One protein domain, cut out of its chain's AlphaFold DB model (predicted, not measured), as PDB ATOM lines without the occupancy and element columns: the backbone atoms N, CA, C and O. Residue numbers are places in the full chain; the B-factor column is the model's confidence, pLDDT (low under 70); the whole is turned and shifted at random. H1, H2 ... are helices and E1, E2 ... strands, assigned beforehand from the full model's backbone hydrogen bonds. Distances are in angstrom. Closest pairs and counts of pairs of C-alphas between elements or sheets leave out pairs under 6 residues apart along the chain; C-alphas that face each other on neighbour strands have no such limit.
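This is residues 82 to 240 of the 240 residues of a protein of candidate division SR1 bacterium CG_4_9_14_3_um_filter_40_9 (UniProt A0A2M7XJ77). A strongly twisted sheet of three strands, E1, E2 and E6, has the long helix H1 running along one face and the short H3 on the opposite face, beside the strands. A second small sheet, E3, E5 and E4, lies at one end of the domain, beyond the start of E6, and the short H2 packs on residues 93 to 100 of H1. The printed part has 159 residues, with three named helices and six named strands in the order H1, H2, E1, E2, H3, E3, E4, E5, E6; the class is mixed, helices and strands, though these elements hold 73 residues, under half. The first sheet, in the order E1, E2, E6, is antiparallel, and the second, in the order E3, E5, E4, is mixed. The whole is compact, with a radius of gyration of the C-alphas of 15.0 A and spans of 46, 36 and 26 A.

In the first sheet E1 is residues 155 to 162, 21.5 A long, E2 is 165 to 175, 27.8 A, and E6 is 234 to 239, 16.2 A, ending at C-alpha 239 (-67.395, 157.685, 45.637). H1, residues 82 to 104, is 32.6 A long and begins at C-alpha 82 (-80.241, 170.958, 53.515). H2 is residues 122 to 127 and H3 is 199 to 204. In the second sheet E3 is residues 209 to 213, E4 219 to 221 and E5 224 to 228.

E1 and E2 form an antiparallel hairpin, with N 158 and O 171 2.9 A apart, within hydrogen-bond range. E2 is antiparallel to E6, with N 238 and O 172 at 2.8 A. H1 and this sheet make two layers, a helix on one face of a sheet, at a height of 9.3 A over the sheet. H1 lies over E2 and only just over E6, with 3 C-alphas on E6, and runs along the strands at 17 degrees to E2 on the local plane; its closest C-alphas to E2 are those of Leu 90 and Leu 172, 6.7 A apart. H3 is on the opposite face, over none of the strands, with the C-alphas of Phe 199 and Lys 162 of E1 closest at 5.3 A. H2, not on the sheet, touches H1 at a steep tilt of 58 degrees, the same way, closest at the C-alphas of Ala 96 and Leu 125, 5.9 A. E3 and E5 are parallel, with N 211 and O 225 at 2.8 A; E4 and E5 form an antiparallel hairpin, with N 226 and O 219 at 2.8 A. The closest C-alphas of E5 and E6 are those of Ala 227 and Leu 234, 6.8 A apart. In H1 and H3 every O i to N i+4 pair is within hydrogen-bond range; in H2, 1 of 2 is.

The C-alphas farthest apart are those of Asp 103 and Gly 215, at 47.4 A. The printed part has no cut. The links H1 to H2, H2 to E1 and E2 to H3 are long. Mean pLDDT of the printed part is 79.1; 33 residues are under 70, among them residues 139 to 153.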
ATOM      1  N   ASN A  82     -81.277 170.510  54.443       89.81
ATOM      2  CA  ASN A  82     -80.241 170.958  53.515       89.81
ATOM      3  C   ASN A  82     -79.248 169.832  53.202       89.81
ATOM      4  O   ASN A  82     -78.928 169.604  52.040       89.81
ATOM      5  N   ASP A  83     -78.802 169.088  54.216       90.31
ATOM      6  CA  ASP A  83     -77.878 167.966  54.028       90.31
ATOM      7  C   ASP A  83     -78.487 166.842  53.176       90.31
ATOM      8  O   ASP A  83     -77.790 166.247  52.358       90.31
ATOM      9  N   VAL A  84     -79.785 166.560  53.323       92.56
ATOM     10  CA  VAL A  84     -80.489 165.583  52.472       92.56
ATOM     11  C   VAL A  84     -80.553 166.055  51.022       92.56
ATOM     12  O   VAL A  84     -80.266 165.267  50.123       92.56
ATOM     13  N   ALA A  85     -80.887 167.326  50.788       91.38
ATOM     14  CA  ALA A  85     -80.916 167.893  49.442       91.38
ATOM     15  C   ALA A  85     -79.529 167.834  48.777       91.38
ATOM     16  O   ALA A  85     -79.407 167.283  47.688       91.38
ATOM     17  N   ARG A  86     -78.463 168.242  49.482       89.25
ATOM     18  CA  ARG A  86     -77.076 168.146  48.983       89.25
ATOM     19  C   ARG A  86     -76.683 166.724  48.585       89.25
ATOM     20  O   ARG A  86     -76.015 166.532  47.576       89.25
ATOM     21  N   LYS A  87     -77.084 165.713  49.365       91.56
ATOM     22  CA  LYS A  87     -76.822 164.301  49.034       91.56
ATOM     23  C   LYS A  87     -77.532 163.875  47.751       91.56
ATOM     24  O   LYS A  87     -76.930 163.186  46.934       91.56
ATOM     25  N   ALA A  88     -78.786 164.288  47.573       92.56
ATOM     26  CA  ALA A  88     -79.547 164.001  46.360       92.56
ATOM     27  C   ALA A  88     -78.952 164.708  45.130       92.56
ATOM     28  O   ALA A  88     -78.886 164.119  44.053       92.56
ATOM     29  N   ASP A  89     -78.477 165.941  45.290       90.38
ATOM     30  CA  ASP A  89     -77.813 166.692  44.221       90.38
ATOM     31  C   ASP A  89     -76.492 166.029  43.812       90.38
ATOM     32  O   ASP A  89     -76.246 165.816  42.626       90.38
ATOM     33  N   LEU A  90     -75.673 165.605  44.782       89.31
ATOM     34  CA  LEU A  90     -74.441 164.858  44.517       89.31
ATOM     35  C   LEU A  90     -74.696 163.557  43.747       89.31
ATOM     36  O   LEU A  90     -73.920 163.216  42.860       89.31
ATOM     37  N   GLN A  91     -75.787 162.847  44.047       92.12
ATOM     38  CA  GLN A  91     -76.173 161.641  43.307       92.12
ATOM     39  C   GLN A  91     -76.555 161.953  41.857       92.12
ATOM     40  O   GLN A  91     -76.126 161.240  40.954       92.12
ATOM     41  N   GLN A  92     -77.306 163.030  41.613       90.56
ATOM     42  CA  GLN A  92     -77.640 163.459  40.249       90.56
ATOM     43  C   GLN A  92     -76.381 163.823  39.454       90.56
ATOM     44  O   GLN A  92     -76.237 163.437  38.294       90.56
ATOM     45  N   ILE A  93     -75.447 164.532  40.090       88.06
ATOM     46  CA  ILE A  93     -74.162 164.902  39.488       88.06
ATOM     47  C   ILE A  93     -73.335 163.647  39.188       88.06
ATOM     48  O   ILE A  93     -72.758 163.538  38.107       88.06
ATOM     49  N   ALA A  94     -73.326 162.669  40.098       90.94
ATOM     50  CA  ALA A  94     -72.676 161.385  39.870       90.94
ATOM     51  C   ALA A  94     -73.236 160.683  38.633       90.94
ATOM     52  O   ALA A  94     -72.464 160.256  37.785       90.94
ATOM     53  N   THR A  95     -74.561 160.611  38.481       92.44
ATOM     54  CA  THR A  95     -75.187 159.997  37.300       92.44
ATOM     55  C   THR A  95     -74.759 160.677  35.999       92.44
ATOM     56  O   THR A  95     -74.454 159.985  35.026       92.44
ATOM     57  N   ALA A  96     -74.668 162.008  35.982       90.19
ATOM     58  CA  ALA A  96     -74.188 162.736  34.809       90.19
ATOM     59  C   ALA A  96     -72.716 162.414  34.498       90.19
ATOM     60  O   ALA A  96     -72.360 162.138  33.355       90.19
ATOM     61  N   LEU A  97     -71.854 162.373  35.514       88.75
ATOM     62  CA  LEU A  97     -70.431 162.066  35.337       88.75
ATOM     63  C   LEU A  97     -70.183 160.608  34.946       88.75
ATOM     64  O   LEU A  97     -69.271 160.329  34.175       88.75
ATOM     65  N   ILE A  98     -71.000 159.679  35.442       91.88
ATOM     66  CA  ILE A  98     -70.975 158.276  35.017       91.88
ATOM     67  C   ILE A  98     -71.377 158.177  33.545       91.88
ATOM     68  O   ILE A  98     -70.730 157.463  32.787       91.88
ATOM     69  N   SER A  99     -72.394 158.929  33.117       91.56
ATOM     70  CA  SER A  99     -72.792 158.988  31.704       91.56
ATOM     71  C   SER A  99     -71.655 159.539  30.836       91.56
ATOM     72  O   SER A  99     -71.290 158.924  29.840       91.56
ATOM     73  N   TYR A 100     -70.990 160.609  31.286       90.12
ATOM     74  CA  TYR A 100     -69.779 161.118  30.637       90.12
ATOM     75  C   TYR A 100     -68.680 160.050  30.531       90.12
ATOM     76  O   TYR A 100     -68.051 159.928  29.482       90.12
ATOM     77  N   GLN A 101     -68.437 159.276  31.597       91.50
ATOM     78  CA  GLN A 101     -67.441 158.201  31.594       91.50
ATOM     79  C   GLN A 101     -67.797 157.104  30.587       91.50
ATOM     80  O   GLN A 101     -66.900 156.574  29.939       91.50
ATOM     81  N   ILE A 102     -69.078 156.756  30.452       91.62
ATOM     82  CA  ILE A 102     -69.537 155.756  29.479       91.62
ATOM     83  C   ILE A 102     -69.220 156.218  28.053       91.62
ATOM     84  O   ILE A 102     -68.707 155.427  27.264       91.62
ATOM     85  N   ASP A 103     -69.446 157.497  27.751       91.44
ATOM     86  CA  ASP A 103     -69.236 158.045  26.408       91.44
ATOM     87  C   ASP A 103     -67.753 158.317  26.090       91.44
ATOM     88  O   ASP A 103     -67.318 158.154  24.950       91.44
ATOM     89  N   ASN A 104     -66.955 158.710  27.090       90.19
ATOM     90  CA  ASN A 104     -65.556 159.131  26.914       90.19
ATOM     91  C   ASN A 104     -64.519 158.103  27.410       90.19
ATOM     92  O   ASN A 104     -63.313 158.330  27.305       90.19
ATOM     93  N   GLY A 105     -64.958 156.992  28.003       90.31
ATOM     94  CA  GLY A 105     -64.116 155.917  28.545       90.31
ATOM     95  C   GLY A 105     -63.396 156.229  29.865       90.31
ATOM     96  O   GLY A 105     -62.824 155.329  30.477       90.31
ATOM     97  N   SER A 106     -63.412 157.480  30.334       89.88
ATOM     98  CA  SER A 106     -62.779 157.903  31.591       89.88
ATOM     99  C   SER A 106     -63.505 159.094  32.211       89.88
ATOM    100  O   SER A 106     -64.227 159.823  31.526       89.88
ATOM    101  N   PHE A 107     -63.335 159.296  33.519       89.88
ATOM    102  CA  PHE A 107     -63.846 160.496  34.175       89.88
ATOM    103  C   PHE A 107     -63.078 161.747  33.727       89.88
ATOM    104  O   PHE A 107     -61.900 161.657  33.366       89.88
ATOM    105  N   PRO A 108     -63.708 162.934  33.774       85.19
ATOM    106  CA  PRO A 108     -63.022 164.178  33.458       85.19
ATOM    107  C   PRO A 108     -61.852 164.389  34.425       85.19
ATOM    108  O   PRO A 108     -62.039 164.453  35.642       85.19
ATOM    109  N   GLY A 109     -60.641 164.501  33.882       79.69
ATOM    110  CA  GLY A 109     -59.441 164.745  34.677       79.69
ATOM    111  C   GLY A 109     -59.454 166.128  35.336       79.69
ATOM    112  O   GLY A 109     -59.926 167.101  34.749       79.69
ATOM    113  N   THR A 110     -58.898 166.233  36.544       70.19
ATOM    114  CA  THR A 110     -58.880 167.483  37.328       70.19
ATOM    115  C   THR A 110     -57.605 168.327  37.226       70.19
ATOM    116  O   THR A 110     -57.458 169.291  37.970       70.19
ATOM    117  N   GLY A 111     -56.711 168.042  36.271       62.31
ATOM    118  CA  GLY A 111     -55.557 168.901  35.952       62.31
ATOM    119  C   GLY A 111     -54.555 169.113  37.098       62.31
ATOM    120  O   GLY A 111     -54.298 170.250  37.475       62.31
ATOM    121  N   GLY A 112     -53.968 168.034  37.629       55.34
ATOM    122  CA  GLY A 112     -52.928 168.074  38.665       55.34
ATOM    123  C   GLY A 112     -53.456 168.249  40.094       55.34
ATOM    124  O   GLY A 112     -53.225 169.277  40.713       55.34
ATOM    125  N   GLY A 113     -54.148 167.236  40.623       56.53
ATOM    126  CA  GLY A 113     -54.366 167.029  42.065       56.53
ATOM    127  C   GLY A 113     -55.349 167.943  42.807       56.53
ATOM    128  O   GLY A 113     -55.472 167.821  44.022       56.53
ATOM    129  N   VAL A 114     -56.061 168.848  42.132       62.75
ATOM    130  CA  VAL A 114     -56.949 169.802  42.816       62.75
ATOM    131  C   VAL A 114     -58.403 169.336  42.763       62.75
ATOM    132  O   VAL A 114     -58.920 169.003  41.699       62.75
ATOM    133  N   ILE A 115     -59.093 169.370  43.907       70.00
ATOM    134  CA  ILE A 115     -60.557 169.286  43.949       70.00
ATOM    135  C   ILE A 115     -61.130 170.475  43.173       70.00
ATOM    136  O   ILE A 115     -60.968 171.631  43.566       70.00
ATOM    137  N   GLN A 116     -61.814 170.188  42.072       71.50
ATOM    138  CA  GLN A 116     -62.377 171.183  41.172       71.50
ATOM    139  C   GLN A 116     -63.803 171.544  41.580       71.50
ATOM    140  O   GLN A 116     -64.581 170.698  42.023       71.50
ATOM    141  N   ARG A 117     -64.177 172.814  41.399       73.81
ATOM    142  CA  ARG A 117     -65.561 173.269  41.597       73.81
ATOM    143  C   ARG A 117     -66.414 172.851  40.407       73.81
ATOM    144  O   ARG A 117     -66.064 173.133  39.263       73.81
ATOM    145  N   LEU A 118     -67.589 172.281  40.673       71.81
ATOM    146  CA  LEU A 118     -68.503 171.842  39.613       71.81
ATOM    147  C   LEU A 118     -69.068 173.009  38.787       71.81
ATOM    148  O   LEU A 118     -69.316 172.843  37.595       71.81
ATOM    149  N   GLY A 119     -69.189 174.212  39.360       63.84
ATOM    150  CA  GLY A 119     -69.688 175.401  38.650       63.84
ATOM    151  C   GLY A 119     -68.904 175.782  37.382       63.84
ATOM    152  O   GLY A 119     -69.479 176.382  36.479       63.84
ATOM    153  N   GLY A 120     -67.625 175.397  37.275       63.22
ATOM    154  CA  GLY A 120     -66.802 175.604  36.074       63.22
ATOM    155  C   GLY A 120     -66.909 174.491  35.022       63.22
ATOM    156  O   GLY A 120     -66.291 174.590  33.968       63.22
ATOM    157  N   THR A 121     -67.677 173.431  35.292       62.84
ATOM    158  CA  THR A 121     -67.713 172.193  34.486       62.84
ATOM    159  C   THR A 121     -69.027 171.957  33.758       62.84
ATOM    160  O   THR A 121     -69.315 170.844  33.325       62.84
ATOM    161  N   THR A 122     -69.831 173.005  33.579       64.88
ATOM    162  CA  THR A 122     -71.138 172.926  32.909       64.88
ATOM    163  C   THR A 122     -71.068 172.246  31.540       64.88
ATOM    164  O   THR A 122     -71.960 171.475  31.218       64.88
ATOM    165  N   GLY A 123     -69.993 172.443  30.768       69.38
ATOM    166  CA  GLY A 123     -69.798 171.758  29.484       69.38
ATOM    167  C   GLY A 123     -69.582 170.243  29.595       69.38
ATOM    168  O   GLY A 123     -70.061 169.498  28.749       69.38
ATOM    169  N   ILE A 124     -68.908 169.778  30.648       74.75
ATOM    170  CA  ILE A 124     -68.664 168.349  30.914       74.75
ATOM    171  C   ILE A 124     -69.954 167.692  31.418       74.75
ATOM    172  O   ILE A 124     -70.350 166.631  30.945       74.75
ATOM    173  N   LEU A 125     -70.652 168.349  32.345       77.56
ATOM    174  CA  LEU A 125     -71.908 167.847  32.905       77.56
ATOM    175  C   LEU A 125     -73.051 167.853  31.882       77.56
ATOM    176  O   LEU A 125     -73.901 166.966  31.922       77.56
ATOM    177  N   ALA A 126     -73.044 168.795  30.935       77.50
ATOM    178  CA  ALA A 126     -74.011 168.835  29.843       77.50
ATOM    179  C   ALA A 126     -73.906 167.612  28.925       77.50
ATOM    180  O   ALA A 126     -74.936 167.116  28.475       77.50
ATOM    181  N   GLN A 127     -72.697 167.085  28.697       77.31
ATOM    182  CA  GLN A 127     -72.516 165.824  27.966       77.31
ATOM    183  C   GLN A 127     -73.145 164.650  28.724       77.31
ATOM    184  O   GLN A 127     -73.781 163.797  28.123       77.31
ATOM    185  N   GLY A 128     -73.067 164.674  30.056       77.19
ATOM    186  CA  GLY A 128     -73.761 163.738  30.937       77.19
ATOM    187  C   GLY A 128     -75.267 163.982  31.109       77.19
ATOM    188  O   GLY A 128     -75.875 163.392  32.000       77.19
ATOM    189  N   GLY A 129     -75.880 164.874  30.322       79.44
ATOM    190  CA  GLY A 129     -77.319 165.159  30.374       79.44
ATOM    191  C   GLY A 129     -77.757 166.167  31.443       79.44
ATOM    192  O   GLY A 129     -78.954 166.304  31.695       79.44
ATOM    193  N   MET A 130     -76.829 166.899  32.068       81.44
ATOM    194  CA  MET A 130     -77.130 167.915  33.080       81.44
ATOM    195  C   MET A 130     -76.844 169.330  32.558       81.44
ATOM    196  O   MET A 130     -75.696 169.742  32.424       81.44
ATOM    197  N   SER A 131     -77.895 170.115  32.312       74.31
ATOM    198  CA  SER A 131     -77.789 171.470  31.743       74.31
ATOM    199  C   SER A 131     -77.268 172.536  32.716       74.31
ATOM    200  O   SER A 131     -76.851 173.612  32.290       74.31
ATOM    201  N   SER A 132     -77.317 172.275  34.024       76.56
ATOM    202  CA  SER A 132     -76.840 173.193  35.063       76.56
ATOM    203  C   SER A 132     -76.526 172.446  36.352       76.56
ATOM    204  O   SER A 132     -77.260 171.534  36.725       76.56
ATOM    205  N   VAL A 133     -75.493 172.886  37.069       76.00
ATOM    206  CA  VAL A 133     -75.156 172.353  38.395       76.00
ATOM    207  C   VAL A 133     -76.236 172.768  39.405       76.00
ATOM    208  O   VAL A 133     -76.585 173.953  39.443       76.00
ATOM    209  N   PRO A 134     -76.753 171.841  40.235       79.69
ATOM    210  CA  PRO A 134     -77.624 172.184  41.353       79.69
ATOM    211  C   PRO A 134     -76.982 173.226  42.274       79.69
ATOM    212  O   PRO A 134     -75.774 173.220  42.507       79.69
ATOM    213  N   LYS A 135     -77.796 174.131  42.816       76.12
ATOM    214  CA  LYS A 135     -77.341 175.153  43.763       76.12
ATOM    215  C   LYS A 135     -77.585 174.679  45.192       76.12
ATOM    216  O   LYS A 135     -78.682 174.219  45.494       76.12
ATOM    217  N   ASP A 136     -76.608 174.872  46.079       78.38
ATOM    218  CA  ASP A 136     -76.753 174.511  47.492       78.38
ATOM    219  C   ASP A 136     -77.969 175.222  48.136       78.38
ATOM    220  O   ASP A 136     -78.104 176.452  48.028       78.38
ATOM    221  N   PRO A 137     -78.836 174.479  48.851       78.44
ATOM    222  CA  PRO A 137     -80.041 175.005  49.498       78.44
ATOM    223  C   PRO A 137     -79.781 176.079  50.566       78.44
ATOM    224  O   PRO A 137     -80.679 176.864  50.874       78.44
ATOM    225  N   ALA A 138     -78.578 176.153  51.141       72.44
ATOM    226  CA  ALA A 138     -78.241 177.156  52.149       72.44
ATOM    227  C   ALA A 138     -77.933 178.543  51.562       72.44
ATOM    228  O   ALA A 138     -77.844 179.503  52.326       72.44
ATOM    229  N   GLY A 139     -77.756 178.669  50.239       61.22
ATOM    230  CA  GLY A 139     -77.609 179.946  49.525       61.22
ATOM    231  C   GLY A 139     -76.392 180.814  49.890       61.22
ATOM    232  O   GLY A 139     -76.139 181.805  49.207       61.22
ATOM    233  N   ALA A 140     -75.637 180.470  50.935       51.22
ATOM    234  CA  ALA A 140     -74.439 181.178  51.356       51.22
ATOM    235  C   ALA A 140     -73.256 180.728  50.499       51.22
ATOM    236  O   ALA A 140     -72.974 179.541  50.450       51.22
ATOM    237  N   GLN A 141     -72.577 181.680  49.860       45.38
ATOM    238  CA  GLN A 141     -71.235 181.518  49.307       45.38
ATOM    239  C   GLN A 141     -70.256 181.974  50.395       45.38
ATOM    240  O   GLN A 141     -70.145 183.174  50.652       45.38
ATOM    241  N   ILE A 142     -69.566 181.055  51.072       38.03
ATOM    242  CA  ILE A 142     -68.439 181.451  51.933       38.03
ATOM    243  C   ILE A 142     -67.200 181.510  51.040       38.03
ATOM    244  O   ILE A 142     -66.588 180.485  50.785       38.03
ATOM    245  N   SER A 143     -66.860 182.690  50.518       37.50
ATOM    246  CA  SER A 143     -65.658 182.884  49.698       37.50
ATOM    247  C   SER A 143     -64.400 182.540  50.501       37.50
ATOM    248  O   SER A 143     -64.167 183.118  51.561       37.50
ATOM    249  N   GLY A 144     -63.598 181.599  50.000       31.75
ATOM    250  CA  GLY A 144     -62.378 181.160  50.668       31.75
ATOM    251  C   GLY A 144     -61.484 180.289  49.793       31.75
ATOM    252  O   GLY A 144     -61.349 179.107  50.068       31.75
ATOM    253  N   GLY A 145     -60.861 180.906  48.783       32.34
ATOM    254  CA  GLY A 145     -59.529 180.526  48.302       32.34
ATOM    255  C   GLY A 145     -59.412 179.353  47.322       32.34
ATOM    256  O   GLY A 145     -59.964 178.275  47.501       32.34
ATOM    257  N   ILE A 146     -58.615 179.591  46.283       35.47
ATOM    258  CA  ILE A 146     -57.939 178.577  45.465       35.47
ATOM    259  C   ILE A 146     -57.266 177.516  46.356       35.47
ATOM    260  O   ILE A 146     -56.540 177.867  47.283       35.47
ATOM    261  N   ASN A 147     -57.465 176.245  45.992       46.81
ATOM    262  CA  ASN A 147     -56.865 175.030  46.558       46.81
ATOM    263  C   ASN A 147     -57.389 174.624  47.954       46.81
ATOM    264  O   ASN A 147     -57.275 175.346  48.937       46.81
ATOM    265  N   TYR A 148     -57.942 173.412  48.030       50.41
ATOM    266  CA  TYR A 148     -58.362 172.680  49.237       50.41
ATOM    267  C   TYR A 148     -59.670 173.032  49.952       50.41
ATOM    268  O   TYR A 148     -60.159 172.191  50.704       50.41
ATOM    269  N   THR A 149     -60.310 174.177  49.702       54.38
ATOM    270  CA  THR A 149     -61.548 174.523  50.429       54.38
ATOM    271  C   THR A 149     -62.701 174.787  49.472       54.38
ATOM    272  O   THR A 149     -62.825 175.861  48.893       54.38
ATOM    273  N   ILE A 150     -63.584 173.797  49.303       56.50
ATOM    274  CA  ILE A 150     -64.873 174.033  48.643       56.50
ATOM    275  C   ILE A 150     -65.637 175.024  49.520       56.50
ATOM    276  O   ILE A 150     -65.876 174.717  50.691       56.50
ATOM    277  N   PRO A 151     -66.008 176.207  49.012       57.41
ATOM    278  CA  PRO A 151     -66.809 177.132  49.790       57.41
ATOM    279  C   PRO A 151     -68.129 176.450  50.156       57.41
ATOM    280  O   PRO A 151     -68.728 175.751  49.336       57.41
ATOM    281  N   LYS A 152     -68.610 176.647  51.391       57.84
ATOM    282  CA  LYS A 152     -69.988 176.261  51.735       57.84
ATOM    283  C   LYS A 152     -70.889 176.912  50.685       57.84
ATOM    284  O   LYS A 152     -70.698 178.099  50.422       57.84
ATOM    285  N   GLY A 153     -71.773 176.136  50.061       61.97
ATOM    286  CA  GLY A 153     -72.569 176.605  48.931       61.97
ATOM    287  C   GLY A 153     -72.246 175.976  47.571       61.97
ATOM    288  O   GLY A 153     -72.991 176.232  46.626       61.97
ATOM    289  N   ASP A 154     -71.175 175.187  47.456       71.88
ATOM    290  CA  ASP A 154     -70.761 174.539  46.210       71.88
ATOM    291  C   ASP A 154     -70.446 173.053  46.377       71.88
ATOM    292  O   ASP A 154     -70.153 172.558  47.468       71.88
ATOM    293  N   PHE A 155     -70.467 172.359  45.243       78.94
ATOM    294  CA  PHE A 155     -70.041 170.975  45.116       78.94
ATOM    295  C   PHE A 155     -68.648 170.922  44.485       78.94
ATOM    296  O   PHE A 155     -68.343 171.669  43.545       78.94
ATOM    297  N   GLY A 156     -67.810 170.019  44.984       80.06
ATOM    298  CA  GLY A 156     -66.501 169.742  44.405       80.06
ATOM    299  C   GLY A 156     -66.395 168.320  43.887       80.06
ATOM    300  O   GLY A 156     -67.114 167.428  44.343       80.06
ATOM    301  N   TYR A 157     -65.479 168.116  42.948       84.00
ATOM    302  CA  TYR A 157     -65.136 166.796  42.447       84.00
ATOM    303  C   TYR A 157     -63.630 166.649  42.235       84.00
ATOM    304  O   TYR A 157     -62.934 167.624  41.959       84.00
ATOM    305  N   THR A 158     -63.124 165.427  42.337       84.44
ATOM    306  CA  THR A 158     -61.815 165.065  41.792       84.44
ATOM    307  C   THR A 158     -61.872 163.685  41.169       84.44
ATOM    308  O   THR A 158     -62.532 162.792  41.700       84.44
ATOM    309  N   SER A 159     -61.198 163.510  40.036       86.94
ATOM    310  CA  SER A 159     -60.928 162.176  39.519       86.94
ATOM    311  C   SER A 159     -59.892 161.497  40.413       86.94
ATOM    312  O   SER A 159     -59.104 162.179  41.068       86.94
ATOM    313  N   ILE A 160     -59.936 160.169  40.470       90.00
ATOM    314  CA  ILE A 160     -59.048 159.314  41.265       90.00
ATOM    315  C   ILE A 160     -58.680 158.061  40.474       90.00
ATOM    316  O   ILE A 160     -59.284 157.762  39.432       90.00
ATOM    317  N   LYS A 161     -57.705 157.301  40.974       91.50
ATOM    318  CA  LYS A 161     -57.382 155.988  40.423       91.50
ATOM    319  C   LYS A 161     -58.381 154.944  40.896       91.50
ATOM    320  O   LYS A 161     -58.844 154.965  42.037       91.50
ATOM    321  N   LYS A 162     -58.712 154.026  39.994       93.06
ATOM    322  CA  LYS A 162     -59.513 152.843  40.309       93.06
ATOM    323  C   LYS A 162     -58.898 151.635  39.628       93.06
ATOM    324  O   LYS A 162     -58.801 151.600  38.403       93.06
ATOM    325  N   ASN A 163     -58.476 150.656  40.419       91.94
ATOM    326  CA  ASN A 163     -57.716 149.493  39.968       91.94
ATOM    327  C   ASN A 163     -56.467 149.904  39.164       91.94
ATOM    328  O   ASN A 163     -56.177 149.327  38.114       91.94
ATOM    329  N   GLY A 164     -55.772 150.957  39.610       88.25
ATOM    330  CA  GLY A 164     -54.581 151.494  38.945       88.25
ATOM    331  C   GLY A 164     -54.836 152.274  37.647       88.25
ATOM    332  O   GLY A 164     -53.886 152.802  37.074       88.25
ATOM    333  N   GLN A 165     -56.086 152.390  37.183       89.69
ATOM    334  CA  GLN A 165     -56.425 153.213  36.019       89.69
ATOM    335  C   GLN A 165     -56.565 154.687  36.427       89.69
ATOM    336  O   GLN A 165     -57.396 154.985  37.295       89.69
ATOM    337  N   PRO A 166     -55.804 155.621  35.823       90.00
ATOM    338  CA  PRO A 166     -55.964 157.048  36.083       90.00
ATOM    339  C   PRO A 166     -57.342 157.517  35.612       90.00
ATOM    340  O   PRO A 166     -57.822 157.102  34.561       90.00
ATOM    341  N   ASN A 167     -57.985 158.386  36.394       88.75
ATOM    342  CA  ASN A 167     -59.360 158.840  36.151       88.75
ATOM    343  C   ASN A 167     -60.383 157.690  36.023       88.75
ATOM    344  O   ASN A 167     -61.414 157.835  35.360       88.75
ATOM    345  N   GLY A 168     -60.096 156.540  36.641       89.56
ATOM    346  CA  GLY A 168     -60.985 155.381  36.668       89.56
ATOM    347  C   GLY A 168     -62.107 155.498  37.703       89.56
ATOM    348  O   GLY A 168     -63.106 154.786  37.598       89.56
ATOM    349  N   GLY A 169     -61.953 156.389  38.686       90.81
ATOM    350  CA  GLY A 169     -62.975 156.706  39.677       90.81
ATOM    351  C   GLY A 169     -63.153 158.208  39.862       90.81
ATOM    352  O   GLY A 169     -62.361 159.020  39.370       90.81
ATOM    353  N   ILE A 170     -64.194 158.570  40.600       89.25
ATOM    354  CA  ILE A 170     -64.503 159.955  40.930       89.25
ATOM    355  C   ILE A 170     -64.942 160.098  42.382       89.25
ATOM    356  O   ILE A 170     -65.685 159.288  42.939       89.25
ATOM    357  N   VAL A 171     -64.483 161.182  42.990       89.88
ATOM    358  CA  VAL A 171     -64.881 161.624  44.318       89.88
ATOM    359  C   VAL A 171     -65.692 162.883  44.129       89.88
ATOM    360  O   VAL A 171     -65.195 163.868  43.591       89.88
ATOM    361  N   LEU A 172     -66.927 162.867  44.601       88.06
ATOM    362  CA  LEU A 172     -67.777 164.041  44.687       88.06
ATOM    363  C   LEU A 172     -67.950 164.405  46.146       88.06
ATOM    364  O   LEU A 172     -68.069 163.524  46.995       88.06
ATOM    365  N   MET A 173     -67.975 165.693  46.461       85.75
ATOM    366  CA  MET A 173     -68.041 166.106  47.851       85.75
ATOM    367  C   MET A 173     -68.776 167.428  48.058       85.75
ATOM    368  O   MET A 173     -68.793 168.307  47.196       85.75
ATOM    369  N   SER A 174     -69.360 167.561  49.246       84.44
ATOM    370  CA  SER A 174     -70.024 168.773  49.724       84.44
ATOM    371  C   SER A 174     -69.725 169.002  51.199       84.44
ATOM    372  O   SER A 174     -69.568 168.057  51.979       84.44
ATOM    373  N   ILE A 175     -69.732 170.272  51.605       82.38
ATOM    374  CA  ILE A 175     -69.855 170.645  53.017       82.38
ATOM    375  C   ILE A 175     -71.279 170.353  53.485       82.38
ATOM    376  O   ILE A 175     -72.239 170.533  52.738       82.38
ATOM    377  N   ILE A 176     -71.409 169.913  54.728       84.75
ATOM    378  CA  ILE A 176     -72.679 169.600  55.389       84.75
ATOM    379  C   ILE A 176     -72.759 170.315  56.736       84.75
ATOM    380  O   ILE A 176     -71.749 170.723  57.308       84.75
ATOM    381  N   GLU A 177     -73.975 170.497  57.232       84.19
ATOM    382  CA  GLU A 177     -74.251 171.294  58.430       84.19
ATOM    383  C   GLU A 177     -74.390 170.449  59.693       84.19
ATOM    384  O   GLU A 177     -74.215 170.966  60.797       84.19
ATOM    385  N   THR A 178     -74.717 169.166  59.551       85.88
ATOM    386  CA  THR A 178     -74.987 168.279  60.683       85.88
ATOM    387  C   THR A 178     -74.041 167.088  60.714       85.88
ATOM    388  O   THR A 178     -73.708 166.507  59.685       85.88
ATOM    389  N   SER A 179     -73.636 166.680  61.918       86.19
ATOM    390  CA  SER A 179     -72.743 165.532  62.124       86.19
ATOM    391  C   SER A 179     -73.330 164.230  61.583       86.19
ATOM    392  O   SER A 179     -72.645 163.481  60.901       86.19
ATOM    393  N   ASN A 180     -74.630 163.996  61.780       86.06
ATOM    394  CA  ASN A 180     -75.317 162.814  61.244       86.06
ATOM    395  C   ASN A 180     -75.333 162.768  59.705       86.06
ATOM    396  O   ASN A 180     -75.597 161.724  59.113       86.06
ATOM    397  N   GLY A 181     -75.115 163.908  59.046       85.12
ATOM    398  CA  GLY A 181     -75.005 163.989  57.598       85.12
ATOM    399  C   GLY A 181     -73.661 163.492  57.064       85.12
ATOM    400  O   GLY A 181     -73.594 163.161  55.879       85.12
ATOM    401  N   ALA A 182     -72.628 163.423  57.905       88.81
ATOM    402  CA  ALA A 182     -71.238 163.247  57.503       88.81
ATOM    403  C   ALA A 182     -70.837 161.795  57.317       88.81
ATOM    404  O   ALA A 182     -71.257 160.920  58.067       88.81
ATOM    405  N   ASN A 183     -69.965 161.569  56.344       91.25
ATOM    406  CA  ASN A 183     -69.230 160.315  56.177       91.25
ATOM    407  C   ASN A 183     -67.729 160.553  55.950       91.25
ATOM    408  O   ASN A 183     -66.994 159.610  55.671       91.25
ATOM    409  N   TYR A 184     -67.278 161.803  56.054       87.94
ATOM    410  CA  TYR A 184     -65.877 162.167  55.962       87.94
ATOM    411  C   TYR A 184     -65.602 163.412  56.804       87.94
ATOM    412  O   TYR A 184     -66.457 164.299  56.924       87.94
ATOM    413  N   VAL A 185     -64.405 163.486  57.376       86.25
ATOM    414  CA  VAL A 185     -63.928 164.656  58.113       86.25
ATOM    415  C   VAL A 185     -62.603 165.099  57.514       86.25
ATOM    416  O   VAL A 185     -61.716 164.277  57.296       86.25
ATOM    417  N   TRP A 186     -62.503 166.396  57.235       81.19
ATOM    418  CA  TRP A 186     -61.301 167.032  56.713       81.19
ATOM    419  C   TRP A 186     -60.484 167.651  57.850       81.19
ATOM    420  O   TRP A 186     -60.964 168.593  58.489       81.19
ATOM    421  N   CYS A 187     -59.257 167.167  58.072       77.75
ATOM    422  CA  CYS A 187     -58.394 167.606  59.173       77.75
ATOM    423  C   CYS A 187     -57.160 168.410  58.735       77.75
ATOM    424  O   CYS A 187     -56.152 168.447  59.435       77.75
ATOM    425  N   GLY A 188     -57.250 169.124  57.609       70.94
ATOM    426  CA  GLY A 188     -56.177 169.983  57.099       70.94
ATOM    427  C   GLY A 188     -55.483 169.383  55.875       70.94
ATOM    428  O   GLY A 188     -56.076 168.593  55.155       70.94
ATOM    429  N   HIS A 189     -54.242 169.795  55.600       59.50
ATOM    430  CA  HIS A 189     -53.531 169.474  54.347       59.50
ATOM    431  C   HIS A 189     -52.992 168.033  54.243       59.50
ATOM    432  O   HIS A 189     -52.378 167.702  53.236       59.50
ATOM    433  N   HIS A 190     -53.165 167.177  55.254       53.50
ATOM    434  CA  HIS A 190     -52.673 165.790  55.213       53.50
ATOM    435  C   HIS A 190     -53.710 164.784  54.682       53.50
ATOM    436  O   HIS A 190     -53.351 163.654  54.362       53.50
ATOM    437  N   ASP A 191     -54.970 165.206  54.523       63.84
ATOM    438  CA  ASP A 191     -56.091 164.354  54.101       63.84
ATOM    439  C   ASP A 191     -56.490 164.573  52.635       63.84
ATOM    440  O   ASP A 191     -57.622 164.307  52.228       63.84
ATOM    441  N   ASN A 192     -55.565 165.089  51.830       73.00
ATOM    442  CA  ASN A 192     -55.853 165.479  50.459       73.00
ATOM    443  C   ASN A 192     -56.277 164.266  49.629       73.00
ATOM    444  O   ASN A 192     -55.559 163.274  49.545       73.00
ATOM    445  N   ILE A 193     -57.467 164.361  49.038       80.25
ATOM    446  CA  ILE A 193     -57.943 163.429  48.024       80.25
ATOM    447  C   ILE A 193     -57.603 164.053  46.678       80.25
ATOM    448  O   ILE A 193     -58.104 165.130  46.349       80.25
ATOM    449  N   ASP A 194     -56.751 163.375  45.925       80.94
ATOM    450  CA  ASP A 194     -56.212 163.831  44.650       80.94
ATOM    451  C   ASP A 194     -56.314 162.735  43.580       80.94
ATOM    452  O   ASP A 194     -56.754 161.617  43.834       80.94
ATOM    453  N   MET A 195     -55.886 163.054  42.363       79.88
ATOM    454  CA  MET A 195     -55.904 162.123  41.228       79.88
ATOM    455  C   MET A 195     -54.954 160.936  41.339       79.88
ATOM    456  O   MET A 195     -55.085 159.990  40.562       79.88
ATOM    457  N   ASP A 196     -54.016 160.973  42.282       83.50
ATOM    458  CA  ASP A 196     -53.111 159.866  42.551       83.50
ATOM    459  C   ASP A 196     -53.649 158.904  43.607       83.50
ATOM    460  O   ASP A 196     -53.174 157.768  43.678       83.50
ATOM    461  N   SER A 197     -54.657 159.339  44.361       86.50
ATOM    462  CA  SER A 197     -55.353 158.556  45.368       86.50
ATOM    463  C   SER A 197     -56.087 157.375  44.732       86.50
ATOM    464  O   SER A 197     -56.759 157.515  43.707       86.50
ATOM    465  N   GLU A 198     -55.987 156.205  45.360       90.81
ATOM    466  CA  GLU A 198     -56.689 154.996  44.932       90.81
ATOM    467  C   GLU A 198     -58.064 154.904  45.608       90.81
ATOM    468  O   GLU A 198     -58.231 155.217  46.790       90.81
ATOM    469  N   PHE A 199     -59.059 154.423  44.863       91.88
ATOM    470  CA  PHE A 199     -60.429 154.252  45.343       91.88
ATOM    471  C   PHE A 199     -60.512 153.475  46.667       91.88
ATOM    472  O   PHE A 199     -61.206 153.904  47.591       91.88
ATOM    473  N   GLY A 200     -59.772 152.367  46.787       91.19
ATOM    474  CA  GLY A 200     -59.764 151.535  47.995       91.19
ATOM    475  C   GLY A 200     -59.241 152.268  49.234       91.19
ATOM    476  O   GLY A 200     -59.821 152.142  50.313       91.19
ATOM    477  N   ASP A 201     -58.215 153.106  49.079       89.56
ATOM    478  CA  ASP A 201     -57.634 153.858  50.195       89.56
ATOM    479  C   ASP A 201     -58.632 154.875  50.747       89.56
ATOM    480  O   ASP A 201     -58.781 155.026  51.962       89.56
ATOM    481  N   ILE A 202     -59.388 155.538  49.870       88.62
ATOM    482  CA  ILE A 202     -60.387 156.528  50.287       88.62
ATOM    483  C   ILE A 202     -61.565 155.847  50.990       88.62
ATOM    484  O   ILE A 202     -62.064 156.377  51.983       88.62
ATOM    485  N   GLN A 203     -61.978 154.656  50.542       90.19
ATOM    486  CA  GLN A 203     -63.032 153.886  51.211       90.19
ATOM    487  C   GLN A 203     -62.679 153.560  52.665       90.19
ATOM    488  O   GLN A 203     -63.545 153.641  53.534       90.19
ATOM    489  N   THR A 204     -61.415 153.246  52.960       89.62
ATOM    490  CA  THR A 204     -60.986 152.976  54.345       89.62
ATOM    491  C   THR A 204     -61.008 154.221  55.236       89.62
ATOM    492  O   THR A 204     -61.202 154.111  56.445       89.62
ATOM    493  N   LYS A 205     -60.880 155.415  54.646       85.69
ATOM    494  CA  LYS A 205     -60.963 156.716  55.331       85.69
ATOM    495  C   LYS A 205     -62.402 157.242  55.464       85.69
ATOM    496  O   LYS A 205     -62.607 158.362  55.932       85.69
ATOM    497  N   MET A 206     -63.415 156.484  55.036       89.19
ATOM    498  CA  MET A 206     -64.816 156.860  55.242       89.19
ATOM    499  C   MET A 206     -65.246 156.593  56.681       89.19
ATOM    500  O   MET A 206     -65.046 155.505  57.213       89.19
ATOM    501  N   CYS A 207     -65.883 157.580  57.304       90.31
ATOM    502  CA  CYS A 207     -66.299 157.523  58.698       90.31
ATOM    503  C   CYS A 207     -67.416 156.495  58.917       90.31
ATOM    504  O   CYS A 207     -68.549 156.695  58.478       90.31
ATOM    505  N   ASN A 208     -67.115 155.442  59.675       91.19
ATOM    506  CA  ASN A 208     -68.094 154.510  60.236       91.19
ATOM    507  C   ASN A 208     -68.653 155.038  61.561       91.19
ATOM    508  O   ASN A 208     -69.832 154.872  61.869       91.19
ATOM    509  N   THR A 209     -67.793 155.688  62.348       88.81
ATOM    510  CA  THR A 209     -68.153 156.365  63.592       88.81
ATOM    511  C   THR A 209     -67.679 157.811  63.537       88.81
ATOM    512  O   THR A 209     -66.574 158.103  63.081       88.81
ATOM    513  N   LEU A 210     -68.534 158.731  63.990       90.06
ATOM    514  CA  LEU A 210     -68.213 160.150  64.069       90.06
ATOM    515  C   LEU A 210     -68.436 160.658  65.487       90.06
ATOM    516  O   LEU A 210     -69.560 160.654  65.990       90.06
ATOM    517  N   THR A 211     -67.364 161.156  66.090       89.50
ATOM    518  CA  THR A 211     -67.397 161.851  67.374       89.50
ATOM    519  C   THR A 211     -67.199 163.339  67.139       89.50
ATOM    520  O   THR A 211     -66.329 163.752  66.377       89.50
ATOM    521  N   VAL A 212     -68.017 164.160  67.785       87.00
ATOM    522  CA  VAL A 212     -67.910 165.615  67.695       87.00
ATOM    523  C   VAL A 212     -67.396 166.138  69.027       87.00
ATOM    524  O   VAL A 212     -68.042 165.939  70.055       87.00
ATOM    525  N   THR A 213     -66.239 166.793  69.010       83.56
ATOM    526  CA  THR A 213     -65.589 167.341  70.208       83.56
ATOM    527  C   THR A 213     -65.439 168.851  70.090       83.56
ATOM    528  O   THR A 213     -65.167 169.364  69.009       83.56
ATOM    529  N   ALA A 214     -65.581 169.569  71.204       73.94
ATOM    530  CA  ALA A 214     -65.231 170.982  71.270       73.94
ATOM    531  C   ALA A 214     -63.725 171.111  71.558       73.94
ATOM    532  O   ALA A 214     -63.269 170.587  72.573       73.94
ATOM    533  N   GLY A 215     -62.965 171.794  70.690       66.81
ATOM    534  CA  GLY A 215     -61.573 172.169  70.984       66.81
ATOM    535  C   GLY A 215     -60.505 171.721  69.980       66.81
ATOM    536  O   GLY A 215     -59.476 171.207  70.401       66.81
ATOM    537  N   GLY A 216     -60.708 171.912  68.673       68.00
ATOM    538  CA  GLY A 216     -59.629 171.840  67.674       68.00
ATOM    539  C   GLY A 216     -59.134 170.445  67.284       68.00
ATOM    540  O   GLY A 216     -58.397 170.321  66.310       68.00
ATOM    541  N   ASN A 217     -59.535 169.388  67.993       77.81
ATOM    542  CA  ASN A 217     -59.128 168.027  67.658       77.81
ATOM    543  C   ASN A 217     -59.900 167.524  66.436       77.81
ATOM    544  O   ASN A 217     -61.128 167.409  66.459       77.81
ATOM    545  N   CYS A 218     -59.163 167.198  65.380       82.19
ATOM    546  CA  CYS A 218     -59.689 166.584  64.174       82.19
ATOM    547  C   CYS A 218     -58.874 165.332  63.861       82.19
ATOM    548  O   CYS A 218     -57.645 165.378  63.875       82.19
ATOM    549  N   ALA A 219     -59.553 164.220  63.592       86.06
ATOM    550  CA  ALA A 219     -58.910 162.997  63.140       86.06
ATOM    551  C   ALA A 219     -59.796 162.263  62.134       86.06
ATOM    552  O   ALA A 219     -61.014 162.194  62.305       86.06
ATOM    553  N   ASN A 220     -59.168 161.666  61.126       84.00
ATOM    554  CA  ASN A 220     -59.794 160.705  60.234       84.00
ATOM    555  C   ASN A 220     -58.871 159.487  60.115       84.00
ATOM    556  O   ASN A 220     -57.863 159.516  59.414       84.00
ATOM    557  N   THR A 221     -59.162 158.427  60.871       83.75
ATOM    558  CA  THR A 221     -58.292 157.249  60.946       83.75
ATOM    559  C   THR A 221     -59.104 155.985  60.739       83.75
ATOM    560  O   THR A 221     -59.841 155.570  61.631       83.75
ATOM    561  N   ASN A 222     -58.952 155.358  59.568       83.25
ATOM    562  CA  ASN A 222     -59.524 154.046  59.229       83.25
ATOM    563  C   ASN A 222     -61.005 153.891  59.637       83.25
ATOM    564  O   ASN A 222     -61.419 152.883  60.211       83.25
ATOM    565  N   GLY A 223     -61.792 154.941  59.394       83.06
ATOM    566  CA  GLY A 223     -63.225 154.998  59.663       83.06
ATOM    567  C   GLY A 223     -63.647 155.413  61.074       83.06
ATOM    568  O   GLY A 223     -64.849 155.535  61.319       83.06
ATOM    569  N   ALA A 224     -62.708 155.695  61.976       88.69
ATOM    570  CA  ALA A 224     -62.972 156.452  63.194       88.69
ATOM    571  C   ALA A 224     -62.683 157.936  62.940       88.69
ATOM    572  O   ALA A 224     -61.537 158.329  62.708       88.69
ATOM    573  N   CYS A 225     -63.732 158.755  62.976       89.88
ATOM    574  CA  CYS A 225     -63.630 160.179  62.705       89.88
ATOM    575  C   CYS A 225     -63.951 161.019  63.938       89.88
ATOM    576  O   CYS A 225     -64.946 160.790  64.631       89.88
ATOM    577  N   THR A 226     -63.142 162.049  64.156       89.38
ATOM    578  CA  THR A 226     -63.348 163.071  65.180       89.38
ATOM    579  C   THR A 226     -63.380 164.428  64.499       89.38
ATOM    580  O   THR A 226     -62.440 164.776  63.790       89.38
ATOM    581  N   ALA A 227     -64.458 165.184  64.691       85.69
ATOM    582  CA  ALA A 227     -64.646 166.499  64.090       85.69
ATOM    583  C   ALA A 227     -64.760 167.595  65.151       85.69
ATOM    584  O   ALA A 227     -65.492 167.450  66.134       85.69
ATOM    585  N   ASP A 228     -64.115 168.732  64.889       79.31
ATOM    586  CA  ASP A 228     -64.369 169.972  65.618       79.31
ATOM    587  C   ASP A 228     -65.593 170.705  65.045       79.31
ATOM    588  O   ASP A 228     -65.649 171.029  63.854       79.31
ATOM    589  N   THR A 229     -66.556 171.012  65.917       64.38
ATOM    590  CA  THR A 229     -67.725 171.857  65.620       64.38
ATOM    591  C   THR A 229     -67.392 173.226  65.027       64.38
ATOM    592  O   THR A 229     -68.227 173.777  64.310       64.38
ATOM    593  N   ALA A 230     -66.216 173.792  65.314       58.41
ATOM    594  CA  ALA A 230     -65.858 175.145  64.890       58.41
ATOM    595  C   ALA A 230     -65.230 175.215  63.484       58.41
ATOM    596  O   ALA A 230     -65.276 176.266  62.848       58.41
ATOM    597  N   ALA A 231     -64.670 174.113  62.973       55.66
ATOM    598  CA  ALA A 231     -63.741 174.149  61.838       55.66
ATOM    599  C   ALA A 231     -64.371 173.868  60.462       55.66
ATOM    600  O   ALA A 231     -63.655 173.798  59.465       55.66
ATOM    601  N   GLY A 232     -65.691 173.664  60.374       66.06
ATOM    602  CA  GLY A 232     -66.324 173.300  59.102       66.06
ATOM    603  C   GLY A 232     -65.668 172.064  58.478       66.06
ATOM    604  O   GLY A 232     -65.462 172.033  57.271       66.06
ATOM    605  N   SER A 233     -65.297 171.081  59.299       74.38
ATOM    606  CA  SER A 233     -64.557 169.865  58.929       74.38
ATOM    607  C   SER A 233     -65.461 168.759  58.374       74.38
ATOM    608  O   SER A 233     -64.988 167.837  57.718       74.38
ATOM    609  N   LEU A 234     -66.777 168.864  58.590       84.12
ATOM    610  CA  LEU A 234     -67.758 167.865  58.171       84.12
ATOM    611  C   LEU A 234     -67.971 167.883  56.655       84.12
ATOM    612  O   LEU A 234     -68.325 168.913  56.066       84.12
ATOM    613  N   ARG A 235     -67.800 166.729  56.017       85.25
ATOM    614  CA  ARG A 235     -68.043 166.533  54.589       85.25
ATOM    615  C   ARG A 235     -68.945 165.330  54.371       85.25
ATOM    616  O   ARG A 235     -68.947 164.363  55.137       85.25
ATOM    617  N   TYR A 236     -69.698 165.404  53.285       89.06
ATOM    618  CA  TYR A 236     -70.255 164.219  52.665       89.06
ATOM    619  C   TYR A 236     -69.519 163.963  51.356       89.06
ATOM    620  O   TYR A 236     -69.444 164.860  50.516       89.06
ATOM    621  N   ILE A 237     -68.985 162.757  51.210       89.50
ATOM    622  CA  ILE A 237     -68.298 162.270  50.022       89.50
ATOM    623  C   ILE A 237     -69.133 161.169  49.373       89.50
ATOM    624  O   ILE A 237     -69.571 160.229  50.036       89.50
ATOM    625  N   TYR A 238     -69.307 161.266  48.064       91.81
ATOM    626  CA  TYR A 238     -69.824 160.206  47.217       91.81
ATOM    627  C   TYR A 238     -68.677 159.676  46.351       91.81
ATOM    628  O   TYR A 238     -68.013 160.453  45.666       91.81
ATOM    629  N   LEU A 239     -68.432 158.368  46.412       91.75
ATOM    630  CA  LEU A 239     -67.395 157.685  45.637       91.75
ATOM    631  C   LEU A 239     -68.034 156.826  44.553       91.75
ATOM    632  O   LEU A 239     -69.011 156.124  44.829       91.75
ATOM    633  N   TYR A 240     -67.436 156.835  43.365       90.38
ATOM    634  CA  TYR A 240     -67.762 155.908  42.288       90.38
ATOM    635  C   TYR A 240     -66.510 155.426  41.559       90.38
ATOM    636  O   TYR A 240     -65.582 156.238  41.353       90.38
TER     637      TYR A 240